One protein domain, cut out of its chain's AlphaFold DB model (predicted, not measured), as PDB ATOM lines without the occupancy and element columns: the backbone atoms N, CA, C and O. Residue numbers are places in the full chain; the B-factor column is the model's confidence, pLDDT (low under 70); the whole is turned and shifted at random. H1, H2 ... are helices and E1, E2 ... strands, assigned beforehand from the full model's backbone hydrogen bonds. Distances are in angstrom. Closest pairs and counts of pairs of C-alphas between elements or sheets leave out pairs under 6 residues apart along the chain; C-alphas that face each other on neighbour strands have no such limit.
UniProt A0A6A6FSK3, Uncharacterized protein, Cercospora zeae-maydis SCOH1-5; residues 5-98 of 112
ATOM      1  N   ALA A   5      32.728  36.230  27.867       70.50
ATOM      2  CA  ALA A   5      32.933  34.820  27.552       70.50
ATOM      3  C   ALA A   5      31.759  33.915  27.969       70.50
ATOM      4  O   ALA A   5      31.432  32.981  27.246       70.50
ATOM      5  N   THR A   6      31.110  34.178  29.108       74.50
ATOM      6  CA  THR A   6      29.993  33.340  29.583       74.50
ATOM      7  C   THR A   6      28.753  33.482  28.707       74.50
ATOM      8  O   THR A   6      28.192  32.476  28.301       74.50
ATOM      9  N   CYS A   7      28.374  34.706  28.350       77.31
ATOM     10  CA  CYS A   7      27.224  34.996  27.486       77.31
ATOM     11  C   CYS A   7      27.476  34.653  26.009       77.31
ATOM     12  O   CYS A   7      26.549  34.241  25.321       77.31
ATOM     13  N   LEU A   8      28.722  34.752  25.522       81.44
ATOM     14  CA  LEU A   8      29.069  34.247  24.189       81.44
ATOM     15  C   LEU A   8      28.957  32.717  24.129       81.44
ATOM     16  O   LEU A   8      28.356  32.188  23.200       81.44
ATOM     17  N   MET A   9      29.491  32.010  25.129       84.81
ATOM     18  CA  MET A   9      29.375  30.550  25.192       84.81
ATOM     19  C   MET A   9      27.927  30.084  25.325       84.81
ATOM     20  O   MET A   9      27.553  29.128  24.657       84.81
ATOM     21  N   ASP A  10      27.119  30.764  26.140       83.31
ATOM     22  CA  ASP A  10      25.680  30.502  26.274       83.31
ATOM     23  C   ASP A  10      24.997  30.569  24.898       83.31
ATOM     24  O   ASP A  10      24.349  29.615  24.473       83.31
ATOM     25  N   LYS A  11      25.273  31.627  24.120       80.25
ATOM     26  CA  LYS A  11      24.720  31.779  22.768       80.25
ATOM     27  C   LYS A  11      25.207  30.706  21.793       80.25
ATOM     28  O   LYS A  11      24.411  30.157  21.038       80.25
ATOM     29  N   MET A  12      26.499  30.372  21.819       82.94
ATOM     30  CA  MET A  12      27.047  29.289  20.990       82.94
ATOM     31  C   MET A  12      26.399  27.941  21.316       82.94
ATOM     32  O   MET A  12      26.152  27.144  20.415       82.94
ATOM     33  N   LEU A  13      26.106  27.682  22.591       84.94
ATOM     34  CA  LEU A  13      25.433  26.460  23.012       84.94
ATOM     35  C   LEU A  13      23.972  26.436  22.564       84.94
ATOM     36  O   LEU A  13      23.547  25.398  22.082       84.94
ATOM     37  N   VAL A  14      23.240  27.552  22.627       82.12
ATOM     38  CA  VAL A  14      21.877  27.647  22.060       82.12
ATOM     39  C   VAL A  14      21.871  27.341  20.561       82.12
ATOM     40  O   VAL A  14      20.989  26.640  20.072       82.12
ATOM     41  N   LEU A  15      22.867  27.839  19.823       79.00
ATOM     42  CA  LEU A  15      22.971  27.594  18.383       79.00
ATOM     43  C   LEU A  15      23.267  26.123  18.061       79.00
ATOM     44  O   LEU A  15      22.764  25.605  17.069       79.00
ATOM     45  N   LEU A  16      24.093  25.452  18.868       80.69
ATOM     46  CA  LEU A  16      24.590  24.102  18.573       80.69
ATOM     47  C   LEU A  16      23.808  22.979  19.270       80.69
ATOM     48  O   LEU A  16      23.818  21.845  18.797       80.69
ATOM     49  N   ASP A  17      23.160  23.264  20.394       80.19
ATOM     50  CA  ASP A  17      22.412  22.316  21.214       80.19
ATOM     51  C   ASP A  17      20.991  22.852  21.445       80.19
ATOM     52  O   ASP A  17      20.777  23.656  22.354       80.19
ATOM     53  N   PRO A  18      19.995  22.380  20.671       71.44
ATOM     54  CA  PRO A  18      18.603  22.804  20.829       71.44
ATOM     55  C   PRO A  18      18.021  22.546  22.227       71.44
ATOM     56  O   PRO A  18      17.019  23.152  22.590       71.44
ATOM     57  N   GLY A  19      18.621  21.636  23.006       74.31
ATOM     58  CA  GLY A  19      18.225  21.357  24.388       74.31
ATOM     59  C   GLY A  19      18.865  22.285  25.425       74.31
ATOM     60  O   GLY A  19      18.633  22.110  26.623       74.31
ATOM     61  N   HIS A  20      19.702  23.238  25.009       81.81
ATOM     62  CA  HIS A  20      20.352  24.170  25.917       81.81
ATOM     63  C   HIS A  20      19.432  25.343  26.275       81.81
ATOM     64  O   HIS A  20      19.001  26.104  25.413       81.81
ATOM     65  N   ASN A  21      19.178  25.520  27.571       77.56
ATOM     66  CA  ASN A  21      18.419  26.659  28.081       77.56
ATOM     67  C   ASN A  21      19.341  27.874  28.249       77.56
ATOM     68  O   ASN A  21      20.212  27.851  29.121       77.56
ATOM     69  N   GLU A  22      19.116  28.920  27.450       77.19
ATOM     70  CA  GLU A  22      19.821  30.208  27.528       77.19
ATOM     71  C   GLU A  22      19.630  30.843  28.920       77.19
ATOM     72  O   GLU A  22      18.506  30.958  29.416       77.19
ATOM     73  N   LYS A  23      20.726  31.240  29.578       71.00
ATOM     74  CA  LYS A  23      20.728  31.819  30.938       71.00
ATOM     75  C   LYS A  23      21.065  33.310  30.974       71.00
ATOM     76  O   LYS A  23      21.080  33.898  32.055       71.00
ATOM     77  N   GLY A  24      21.348  33.920  29.827       65.00
ATOM     78  CA  GLY A  24      21.613  35.357  29.724       65.00
ATOM     79  C   GLY A  24      22.502  35.704  28.538       65.00
ATOM     80  O   GLY A  24      23.516  36.385  28.711       65.00
ATOM     81  N   GLY A  25      22.174  35.170  27.360       61.56
ATOM     82  CA  GLY A  25      22.919  35.415  26.133       61.56
ATOM     83  C   GLY A  25      22.861  36.872  25.673       61.56
ATOM     84  O   GLY A  25      22.083  37.695  26.157       61.56
ATOM     85  N   TYR A  26      23.739  37.208  24.730       61.34
ATOM     86  CA  TYR A  26      23.720  38.514  24.078       61.34
ATOM     87  C   TYR A  26      22.508  38.656  23.157       61.34
ATOM     88  O   TYR A  26      22.206  37.746  22.380       61.34
ATOM     89  N   PHE A  27      21.884  39.838  23.174       56.91
ATOM     90  CA  PHE A  27      21.005  40.268  22.091       56.91
ATOM     91  C   PHE A  27      21.865  40.528  20.859       56.91
ATOM     92  O   PHE A  27      22.662  41.466  20.818       56.91
ATOM     93  N   VAL A  28      21.743  39.646  19.876       57.59
ATOM     94  CA  VAL A  28      22.342  39.841  18.563       57.59
ATOM     95  C   VAL A  28      21.350  40.677  17.763       57.59
ATOM     96  O   VAL A  28      20.216  40.258  17.567       57.59
ATOM     97  N   TYR A  29      21.754  41.877  17.355       51.09
ATOM     98  CA  TYR A  29      20.953  42.726  16.478       51.09
ATOM     99  C   TYR A  29      21.404  42.498  15.031       51.09
ATOM    100  O   TYR A  29      22.550  42.799  14.697       51.09
ATOM    101  N   GLY A  30      20.515  41.953  14.198       54.91
ATOM    102  CA  GLY A  30      20.740  41.708  12.768       54.91
ATOM    103  C   GLY A  30      20.095  40.402  12.295       54.91
ATOM    104  O   GLY A  30      20.390  39.341  12.843       54.91
ATOM    105  N   ASP A  31      19.248  40.485  11.264       56.06
ATOM    106  CA  ASP A  31      18.466  39.353  10.728       56.06
ATOM    107  C   ASP A  31      19.337  38.190  10.205       56.06
ATOM    108  O   ASP A  31      18.899  37.039  10.182       56.06
ATOM    109  N   ASP A  32      20.599  38.451   9.848       57.72
ATOM    110  CA  ASP A  32      21.492  37.457   9.238       57.72
ATOM    111  C   ASP A  32      21.948  36.342  10.200       57.72
ATOM    112  O   ASP A  32      22.221  35.222   9.767       57.72
ATOM    113  N   LEU A  33      22.028  36.608  11.512       53.84
ATOM    114  CA  LEU A  33      22.467  35.612  12.505       53.84
ATOM    115  C   LEU A  33      21.317  34.736  13.017       53.84
ATOM    116  O   LEU A  33      21.531  33.549  13.262       53.84
ATOM    117  N   ASP A  34      20.103  35.284  13.114       51.88
ATOM    118  CA  ASP A  34      18.897  34.493  13.393       51.88
ATOM    119  C   ASP A  34      18.507  33.609  12.193       51.88
ATOM    120  O   ASP A  34      17.970  32.511  12.380       51.88
ATOM    121  N   ALA A  35      18.845  34.034  10.969       51.16
ATOM    122  CA  ALA A  35      18.731  33.224   9.755       51.16
ATOM    123  C   ALA A  35      19.826  32.143   9.639       51.16
ATOM    124  O   ALA A  35      19.611  31.114   8.997       51.16
ATOM    125  N   ALA A  36      20.972  32.318  10.307       53.75
ATOM    126  CA  ALA A  36      22.084  31.368  10.337       53.75
ATOM    127  C   ALA A  36      21.917  30.263  11.398       53.75
ATOM    128  O   ALA A  36      22.906  29.784  11.966       53.75
ATOM    129  N   LYS A  37      20.680  29.819  11.671       55.84
ATOM    130  CA  LYS A  37      20.471  28.575  12.425       55.84
ATOM    131  C   LYS A  37      21.254  27.471  11.715       55.84
ATOM    132  O   LYS A  37      21.032  27.260  10.519       55.84
ATOM    133  N   PRO A  38      22.185  26.778  12.390       55.62
ATOM    134  CA  PRO A  38      22.940  25.728  11.737       55.62
ATOM    135  C   PRO A  38      21.959  24.682  11.203       55.62
ATOM    136  O   PRO A  38      21.250  24.028  11.961       55.62
ATOM    137  N   ASN A  39      21.929  24.521   9.879       56.06
ATOM    138  CA  ASN A  39      21.075  23.554   9.179       56.06
ATOM    139  C   ASN A  39      21.422  22.085   9.515       56.06
ATOM    140  O   ASN A  39      20.763  21.162   9.043       56.06
ATOM    141  N   GLY A  40      22.471  21.849  10.311       59.78
ATOM    142  CA  GLY A  40      22.957  20.529  10.689       59.78
ATOM    143  C   GLY A  40      22.620  20.169  12.133       59.78
ATOM    144  O   GLY A  40      22.901  20.922  13.063       59.78
ATOM    145  N   ARG A  41      22.095  18.958  12.334       70.88
ATOM    146  CA  ARG A  41      21.966  18.328  13.654       70.88
ATOM    147  C   ARG A  41      23.365  18.049  14.228       70.88
ATOM    148  O   ARG A  41      23.995  17.053  13.880       70.88
ATOM    149  N   VAL A  42      23.876  18.919  15.098       80.56
ATOM    150  CA  VAL A  42      25.168  18.716  15.777       80.56
ATOM    151  C   VAL A  42      24.958  17.743  16.926       80.56
ATOM    152  O   VAL A  42      24.189  18.063  17.816       80.56
ATOM    153  N   LYS A  43      25.626  16.580  16.932       84.31
ATOM    154  CA  LYS A  43      25.519  15.567  18.010       84.31
ATOM    155  C   LYS A  43      26.500  15.782  19.164       84.31
ATOM    156  O   LYS A  43      26.193  15.469  20.311       84.31
ATOM    157  N   ASN A  44      27.703  16.270  18.864       89.25
ATOM    158  CA  ASN A  44      28.770  16.454  19.844       89.25
ATOM    159  C   ASN A  44      29.415  17.827  19.660       89.25
ATOM    160  O   ASN A  44      29.833  18.170  18.555       89.25
ATOM    161  N   ILE A  45      29.551  18.569  20.752       90.25
ATOM    162  CA  ILE A  45      30.317  19.811  20.825       90.25
ATOM    163  C   ILE A  45      31.661  19.472  21.457       90.25
ATOM    164  O   ILE A  45      31.707  18.932  22.564       90.25
ATOM    165  N   VAL A  46      32.752  19.776  20.757       93.19
ATOM    166  CA  VAL A  46      34.112  19.431  21.185       93.19
ATOM    167  C   VAL A  46      34.898  20.700  21.478       93.19
ATOM    168  O   VAL A  46      35.054  21.557  20.611       93.19
ATOM    169  N   VAL A  47      35.439  20.802  22.690       93.69
ATOM    170  CA  VAL A  47      36.340  21.880  23.100       93.69
ATOM    171  C   VAL A  47      37.734  21.303  23.286       93.69
ATOM    172  O   VAL A  47      37.961  20.416  24.105       93.69
ATOM    173  N   ASN A  48      38.678  21.836  22.517       93.75
ATOM    174  CA  ASN A  48      40.093  21.520  22.637       93.75
ATOM    175  C   ASN A  48      40.772  22.645  23.418       93.75
ATOM    176  O   ASN A  48      40.840  23.774  22.930       93.75
ATOM    177  N   PHE A  49      41.283  22.347  24.610       93.69
ATOM    178  CA  PHE A  49      41.949  23.333  25.453       93.69
ATOM    179  C   PHE A  49      43.441  23.033  25.576       93.69
ATOM    180  O   PHE A  49      43.840  21.967  26.035       93.69
ATOM    181  N   LEU A  50      44.265  23.995  25.161       92.56
ATOM    182  CA  LEU A  50      45.718  23.957  25.305       92.56
ATOM    183  C   LEU A  50      46.125  24.779  26.523       92.56
ATOM    184  O   LEU A  50      45.782  25.961  26.612       92.56
ATOM    185  N   TYR A  51      46.903  24.184  27.421       92.06
ATOM    186  CA  TYR A  51      47.430  24.872  28.595       92.06
ATOM    187  C   TYR A  51      48.919  24.578  28.799       92.06
ATOM    188  O   TYR A  51      49.387  23.490  28.463       92.06
ATOM    189  N   PRO A  52      49.688  25.547  29.325       92.75
ATOM    190  CA  PRO A  52      51.076  25.314  29.701       92.75
ATOM    191  C   PRO A  52      51.193  24.282  30.829       92.75
ATOM    192  O   PRO A  52      50.449  24.359  31.808       92.75
ATOM    193  N   CYS A  53      52.147  23.356  30.723       90.06
ATOM    194  CA  CYS A  53      52.386  22.327  31.742       90.06
ATOM    195  C   CYS A  53      52.809  22.926  33.093       90.06
ATOM    196  O   CYS A  53      52.526  22.345  34.134       90.06
ATOM    197  N   ASP A  54      53.438  24.107  33.081       91.56
ATOM    198  CA  ASP A  54      53.816  24.873  34.277       91.56
ATOM    199  C   ASP A  54      52.624  25.570  34.958       91.56
ATOM    200  O   ASP A  54      52.809  26.227  35.980       91.56
ATOM    201  N   ARG A  55      51.411  25.466  34.390       90.12
ATOM    202  CA  ARG A  55      50.194  26.134  34.877       90.12
ATOM    203  C   ARG A  55      48.961  25.218  34.914       90.12
ATOM    204  O   ARG A  55      47.969  25.487  34.218       90.12
ATOM    205  N   PRO A  56      48.981  24.135  35.715       88.62
ATOM    206  CA  PRO A  56      47.856  23.203  35.831       88.62
ATOM    207  C   PRO A  56      46.591  23.853  36.418       88.62
ATOM    208  O   PRO A  56      45.478  23.399  36.154       88.62
ATOM    209  N   GLU A  57      46.718  24.959  37.154       92.81
ATOM    210  CA  GLU A  57      45.587  25.699  37.716       92.81
ATOM    211  C   GLU A  57      44.641  26.241  36.636       92.81
ATOM    212  O   GLU A  57      43.427  26.304  36.846       92.81
ATOM    213  N   LYS A  58      45.173  26.577  35.450       88.75
ATOM    214  CA  LYS A  58      44.357  27.018  34.310       88.75
ATOM    215  C   LYS A  58      43.494  25.889  33.768       88.75
ATOM    216  O   LYS A  58      42.335  26.123  33.429       88.75
ATOM    217  N   HIS A  59      44.057  24.686  33.695       91.81
ATOM    218  CA  HIS A  59      43.310  23.501  33.302       91.81
ATOM    219  C   HIS A  59      42.164  23.252  34.280       91.81
ATOM    220  O   HIS A  59      41.015  23.177  33.857       91.81
ATOM    221  N   GLU A  60      42.443  23.254  35.583       92.81
ATOM    222  CA  GLU A  60      41.421  23.002  36.600       92.81
ATOM    223  C   GLU A  60      40.325  24.082  36.624       92.81
ATOM    224  O   GLU A  60      39.143  23.770  36.782       92.81
ATOM    225  N   GLN A  61      40.675  25.353  36.401       91.75
ATOM    226  CA  GLN A  61      39.689  26.431  36.290       91.75
ATOM    227  C   GLN A  61      38.729  26.213  35.110       91.75
ATOM    228  O   GLN A  61      37.515  26.388  35.259       91.75
ATOM    229  N   ILE A  62      39.262  25.835  33.946       90.81
ATOM    230  CA  ILE A  62      38.459  25.549  32.753       90.81
ATOM    231  C   ILE A  62      37.654  24.264  32.936       90.81
ATOM    232  O   ILE A  62      36.466  24.258  32.623       90.81
ATOM    233  N   ARG A  63      38.247  23.220  33.522       93.81
ATOM    234  CA  ARG A  63      37.576  21.958  33.845       93.81
ATOM    235  C   ARG A  63      36.356  22.196  34.726       93.81
ATOM    236  O   ARG A  63      35.259  21.783  34.367       93.81
ATOM    237  N   ARG A  64      36.505  22.935  35.832       93.12
ATOM    238  CA  ARG A  64      35.383  23.279  36.725       93.12
ATOM    239  C   ARG A  64      34.281  24.044  36.008       93.12
ATOM    240  O   ARG A  64      33.109  23.811  36.276       93.12
ATOM    241  N   TRP A  65      34.639  24.947  35.102       90.12
ATOM    242  CA  TRP A  65      33.651  25.716  34.355       90.12
ATOM    243  C   TRP A  65      32.912  24.868  33.311       90.12
ATOM    244  O   TRP A  65      31.683  24.850  33.308       90.12
ATOM    245  N   LEU A  66      33.636  24.138  32.459       91.56
ATOM    246  CA  LEU A  66      33.052  23.330  31.386       91.56
ATOM    247  C   LEU A  66      32.269  22.133  31.936       91.56
ATOM    248  O   LEU A  66      31.127  21.906  31.536       91.56
ATOM    249  N   VAL A  67      32.858  21.392  32.874       93.00
ATOM    250  CA  VAL A  67      32.240  20.195  33.455       93.00
ATOM    251  C   VAL A  67      31.163  20.579  34.464       93.00
ATOM    252  O   VAL A  67      30.045  20.074  34.395       93.00
ATOM    253  N   GLY A  68      31.466  21.509  35.371       88.50
ATOM    254  CA  GLY A  68      30.556  21.878  36.457       88.50
ATOM    255  C   GLY A  68      29.336  22.676  36.000       88.50
ATOM    256  O   GLY A  68      28.237  22.432  36.490       88.50
ATOM    257  N   ASN A  69      29.500  23.604  35.049       86.06
ATOM    258  CA  ASN A  69      28.418  24.528  34.688       86.06
ATOM    259  C   ASN A  69      27.785  24.234  33.326       86.06
ATOM    260  O   ASN A  69      26.622  24.581  33.121       86.06
ATOM    261  N   LEU A  70      28.540  23.648  32.393       86.50
ATOM    262  CA  LEU A  70      28.135  23.518  30.990       86.50
ATOM    263  C   LEU A  70      27.958  22.066  30.532       86.50
ATOM    264  O   LEU A  70      27.741  21.845  29.343       86.50
ATOM    265  N   GLN A  71      28.005  21.100  31.457       90.25
ATOM    266  CA  GLN A  71      27.742  19.674  31.204       90.25
ATOM    267  C   GLN A  71      28.671  19.041  30.156       90.25
ATOM    268  O   GLN A  71      28.298  18.091  29.466       90.25
ATOM    269  N   PHE A  72      29.891  19.556  30.018       94.00
ATOM    270  CA  PHE A  72      30.918  18.867  29.247       94.00
ATOM    271  C   PHE A  72      31.493  17.702  30.050       94.00
ATOM    272  O   PHE A  72      31.587  17.744  31.274       94.00
ATOM    273  N   GLN A  73      31.946  16.679  29.343       95.19
ATOM    274  CA  GLN A  73      32.732  15.586  29.882       95.19
ATOM    275  C   GLN A  73      34.179  15.735  29.416       95.19
ATOM    276  O   GLN A  73      34.435  15.969  28.237       95.19
ATOM    277  N   GLU A  74      35.136  15.582  30.322       95.12
ATOM    278  CA  GLU A  74      36.541  15.441  29.947       95.12
ATOM    279  C   GLU A  74      36.772  14.037  29.375       95.12
ATOM    280  O   GLU A  74      36.458  13.043  30.026       95.12
ATOM    281  N   ILE A  75      37.274  13.959  28.141       95.38
ATOM    282  CA  ILE A  75      37.511  12.682  27.450       95.38
ATOM    283  C   ILE A  75      38.952  12.217  27.629       95.38
ATOM    284  O   ILE A  75      39.214  11.019  27.693       95.38
ATOM    285  N   GLY A  76      39.890  13.156  27.719       93.25
ATOM    286  CA  GLY A  76      41.285  12.832  27.950       93.25
ATOM    287  C   GLY A  76      42.218  14.007  27.720       93.25
ATOM    288  O   GLY A  76      41.868  15.006  27.078       93.25
ATOM    289  N   THR A  77      43.430  13.832  28.234       94.00
ATOM    290  CA  THR A  77      44.518  14.798  28.159       94.00
ATOM    291  C   THR A  77      45.721  14.149  27.492       94.00
ATOM    292  O   THR A  77      46.142  13.061  27.873       94.00
ATOM    293  N   ILE A  78      46.268  14.824  26.485       94.69
ATOM    294  CA  ILE A  78      47.560  14.496  25.892       94.69
ATOM    295  C   ILE A  78      48.579  15.429  26.534       94.69
ATOM    296  O   ILE A  78      48.560  16.644  26.305       94.69
ATOM    297  N   GLU A  79      49.440  14.860  27.368       92.94
ATOM    298  CA  GLU A  79      50.465  15.614  28.074       92.94
ATOM    299  C   GLU A  79      51.639  15.964  27.163       92.94
ATOM    300  O   GLU A  79      52.024  15.170  26.309       92.94
ATOM    301  N   GLN A  80      52.210  17.160  27.355       91.25
ATOM    302  CA  GLN A  80      53.442  17.603  26.685       91.25
ATOM    303  C   GLN A  80      53.413  17.422  25.155       91.25
ATOM    304  O   GLN A  80      54.416  17.090  24.529       91.25
ATOM    305  N   ILE A  81      52.253  17.673  24.541       93.00
ATOM    306  CA  ILE A  81      52.017  17.489  23.100       93.00
ATOM    307  C   ILE A  81      52.905  18.388  22.226       93.00
ATOM    308  O   ILE A  81      53.076  18.138  21.035       93.00
ATOM    309  N   GLY A  82      53.467  19.456  22.793       90.56
ATOM    310  CA  GLY A  82      54.411  20.306  22.085       90.56
ATOM    311  C   GLY A  82      54.904  21.475  22.920       90.56
ATOM    312  O   GLY A  82      54.732  21.518  24.138       90.56
ATOM    313  N   SER A  83      55.502  22.452  22.239       89.94
ATOM    314  CA  SER A  83      55.996  23.689  22.839       89.94
ATOM    315  C   SER A  83      55.351  24.903  22.181       89.94
ATOM    316  O   SER A  83      55.257  24.986  20.956       89.94
ATOM    317  N   LYS A  84      54.911  25.864  22.993       86.94
ATOM    318  CA  LYS A  84      54.418  27.168  22.541       86.94
ATOM    319  C   LYS A  84      55.114  28.254  23.350       86.94
ATOM    320  O   LYS A  84      55.028  28.253  24.572       86.94
ATOM    321  N   GLN A  85      55.789  29.184  22.670       87.19
ATOM    322  CA  GLN A  85      56.541  30.277  23.310       87.19
ATOM    323  C   GLN A  85      57.538  29.770  24.372       87.19
ATOM    324  O   GLN A  85      57.557  30.255  25.499       87.19
ATOM    325  N   ALA A  86      58.331  28.753  24.013       87.94
ATOM    326  CA  ALA A  86      59.304  28.088  24.889       87.94
ATOM    327  C   ALA A  86      58.715  27.398  26.140       87.94
ATOM    328  O   ALA A  86      59.460  27.017  27.040       87.94
ATOM    329  N   LYS A  87      57.394  27.190  26.195       89.31
ATOM    330  CA  LYS A  87      56.727  26.430  27.258       89.31
ATOM    331  C   LYS A  87      56.160  25.132  26.718       89.31
ATOM    332  O   LYS A  87      55.475  25.149  25.697       89.31
ATOM    333  N   LEU A  88      56.383  24.034  27.437       92.75
ATOM    334  CA  LEU A  88      55.680  22.781  27.179       92.75
ATOM    335  C   LEU A  88      54.180  22.986  27.401       92.75
ATOM    336  O   LEU A  88      53.770  23.622  28.376       92.75
ATOM    337  N   VAL A  89      53.372  22.472  26.482       94.94
ATOM    338  CA  VAL A  89      51.913  22.555  26.541       94.94
ATOM    339  C   VAL A  89      51.298  21.165  26.519       94.94
ATOM    340  O   VAL A  89      51.770  20.277  25.813       94.94
ATOM    341  N   SER A  90      50.208  21.012  27.258       94.19
ATOM    342  CA  SER A  90      49.325  19.850  27.229       94.19
ATOM    343  C   SER A  90      47.997  20.238  26.588       94.19
ATOM    344  O   SER A  90      47.606  21.413  26.581       94.19
ATOM    345  N   LYS A  91      47.301  19.253  26.022       95.00
ATOM    346  CA  LYS A  91      46.000  19.441  25.377       95.00
ATOM    347  C   LYS A  91      44.960  18.540  26.028       95.00
ATOM    348  O   LYS A  91      45.098  17.324  25.977       95.00
ATOM    349  N   THR A  92      43.878  19.130  26.518       96.00
ATOM    350  CA  THR A  92      42.710  18.397  27.020       96.00
ATOM    351  C   THR A  92      41.534  18.552  26.075       96.00
ATOM    352  O   THR A  92      41.298  19.631  25.521       96.00
ATOM    353  N   THR A  93      40.794  17.464  25.890       97.00
ATOM    354  CA  THR A  93      39.579  17.442  25.076       97.00
ATOM    355  C   THR A  93      38.358  17.271  25.966       97.00
ATOM    356  O   THR A  93      38.249  16.302  26.719       97.00
ATOM    357  N   PHE A  94      37.415  18.197  25.828       95.88
ATOM    358  CA  PHE A  94      36.110  18.157  26.470       95.88
ATOM    359  C   PHE A  94      35.032  17.937  25.416       95.88
ATOM    360  O   PHE A  94      35.072  18.548  24.348       95.88
ATOM    361  N   VAL A  95      34.053  17.093  25.715       94.44
ATOM    362  CA  VAL A  95      32.947  16.782  24.811       94.44
ATOM    363  C   VAL A  95      31.627  16.931  25.540       94.44
ATOM    364  O   VAL A  95      31.438  16.377  26.618       94.44
ATOM    365  N   ARG A  96      30.691  17.647  24.928       92.00
ATOM    366  CA  ARG A  96      29.290  17.674  25.338       92.00
ATOM    367  C   ARG A  96      28.450  17.013  24.257       92.00
ATOM    368  O   ARG A  96      28.548  17.381  23.090       92.00
ATOM    369  N   LYS A  97      27.616  16.055  24.653       90.00
ATOM    370  CA  LYS A  97      26.584  15.491  23.779       90.00
ATOM    371  C   LYS A  97      25.388  16.437  23.763       90.00
ATOM    372  O   LYS A  97      24.988  16.923  24.818       90.00
ATOM    373  N   THR A  98      24.846  16.699  22.586       84.88
ATOM    374  CA  THR A  98      23.606  17.465  22.423       84.88
ATOM    375  C   THR A  98      22.405  16.517  22.437       84.88
ATOM    376  O   THR A  98      22.562  15.293  22.365       84.88
TER     377      THR A  98
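What this domain is: This is residues 5 to 98 of the 112 residues of an uncharacterized protein of Cercospora zeae-maydis SCOH1-5 (UniProt A0A6A6FSK3). A long, twisted sheet of three strands has one helix, H3, lying lengthwise over one face, and the other face has no named helix on it. Past one end of this slab lies a loose second part, made of H1, the small helix H2 and the long link between them. The printed part has 94 residues with three named helices and three named strands, in the order H1 H2 E1 H3 E2 E3; the sheet runs E1 - E3 - E2, antiparallel throughout, and the class is mixed, helices and strands. The whole is loose, with a radius of gyration of the C-alphas of 15.6 A, and elongated, with spans of 45 by 24 by 23 A.

Where its parts are: H1 is residues 5 to 16, 16.3 A from first to last C-alpha, and begins with C-alpha 5 at (32.933, 34.820, 27.552). H2 is residues 31 to 35, 6.2 A. E1 is residues 44 to 52, 25.9 A. H3 is residues 56 to 70, 20.3 A, with C-alpha 56 at (47.856, 23.203, 35.831). E2 is residues 73 to 84, 25.7 A, and bends by 69 degrees at residue 80. E3 is residues 87 to 97, 32.3 A, ending with C-alpha 97 at (26.584, 15.491, 23.779).

How they stand to each other: In the sheet E3 is the inner strand, and E1 and E2 are the edge strands. E1 and E3 are antiparallel at 162 degrees, with N 47 and O 94 within hydrogen-bond range at 2.8 A. E2 and E3 form a hairpin, antiparallel at 157 degrees, with N 78 and O 91 within hydrogen-bond range at 2.8 A. H3 is on the sheet at a height over the sheet of 9.1 A, and runs along the strands, at 9 degrees to E3 on the local plane. It lies over E3 and only just over E2, on which 3 of its C-alphas fall. The closest C-alphas of H3 and E2 are those of Val 67 and Gln 73, 5.9 A apart. E1, H3 and E2 make a split strand-helix-strand unit, two strands running the same way with E3 between them, and its crossover is right-handed. H3 and the sheet E1 - E3 - E2 form two layers, a helix on one face of a sheet. H1 is not on the sheet, but only just, with 4 pairs of C-alphas within 10 A; the closest C-alphas of H1 and E1, Leu 16 and Ile 45, are 7.5 A apart. H2 is not on the sheet, and H1 and H2 are apart. In H1, H2 and H3 every O i to N i+4 pair is within hydrogen-bond range.

The domain as a whole: The C-alphas farthest apart are those of Asp 31 and Asp 54, at 44.9 A. The printed part has no cut. The link from H1 to H2, 14 residues, is long. Mean pLDDT of the printed part is 82.4, and residues 24 to 40 are under 70.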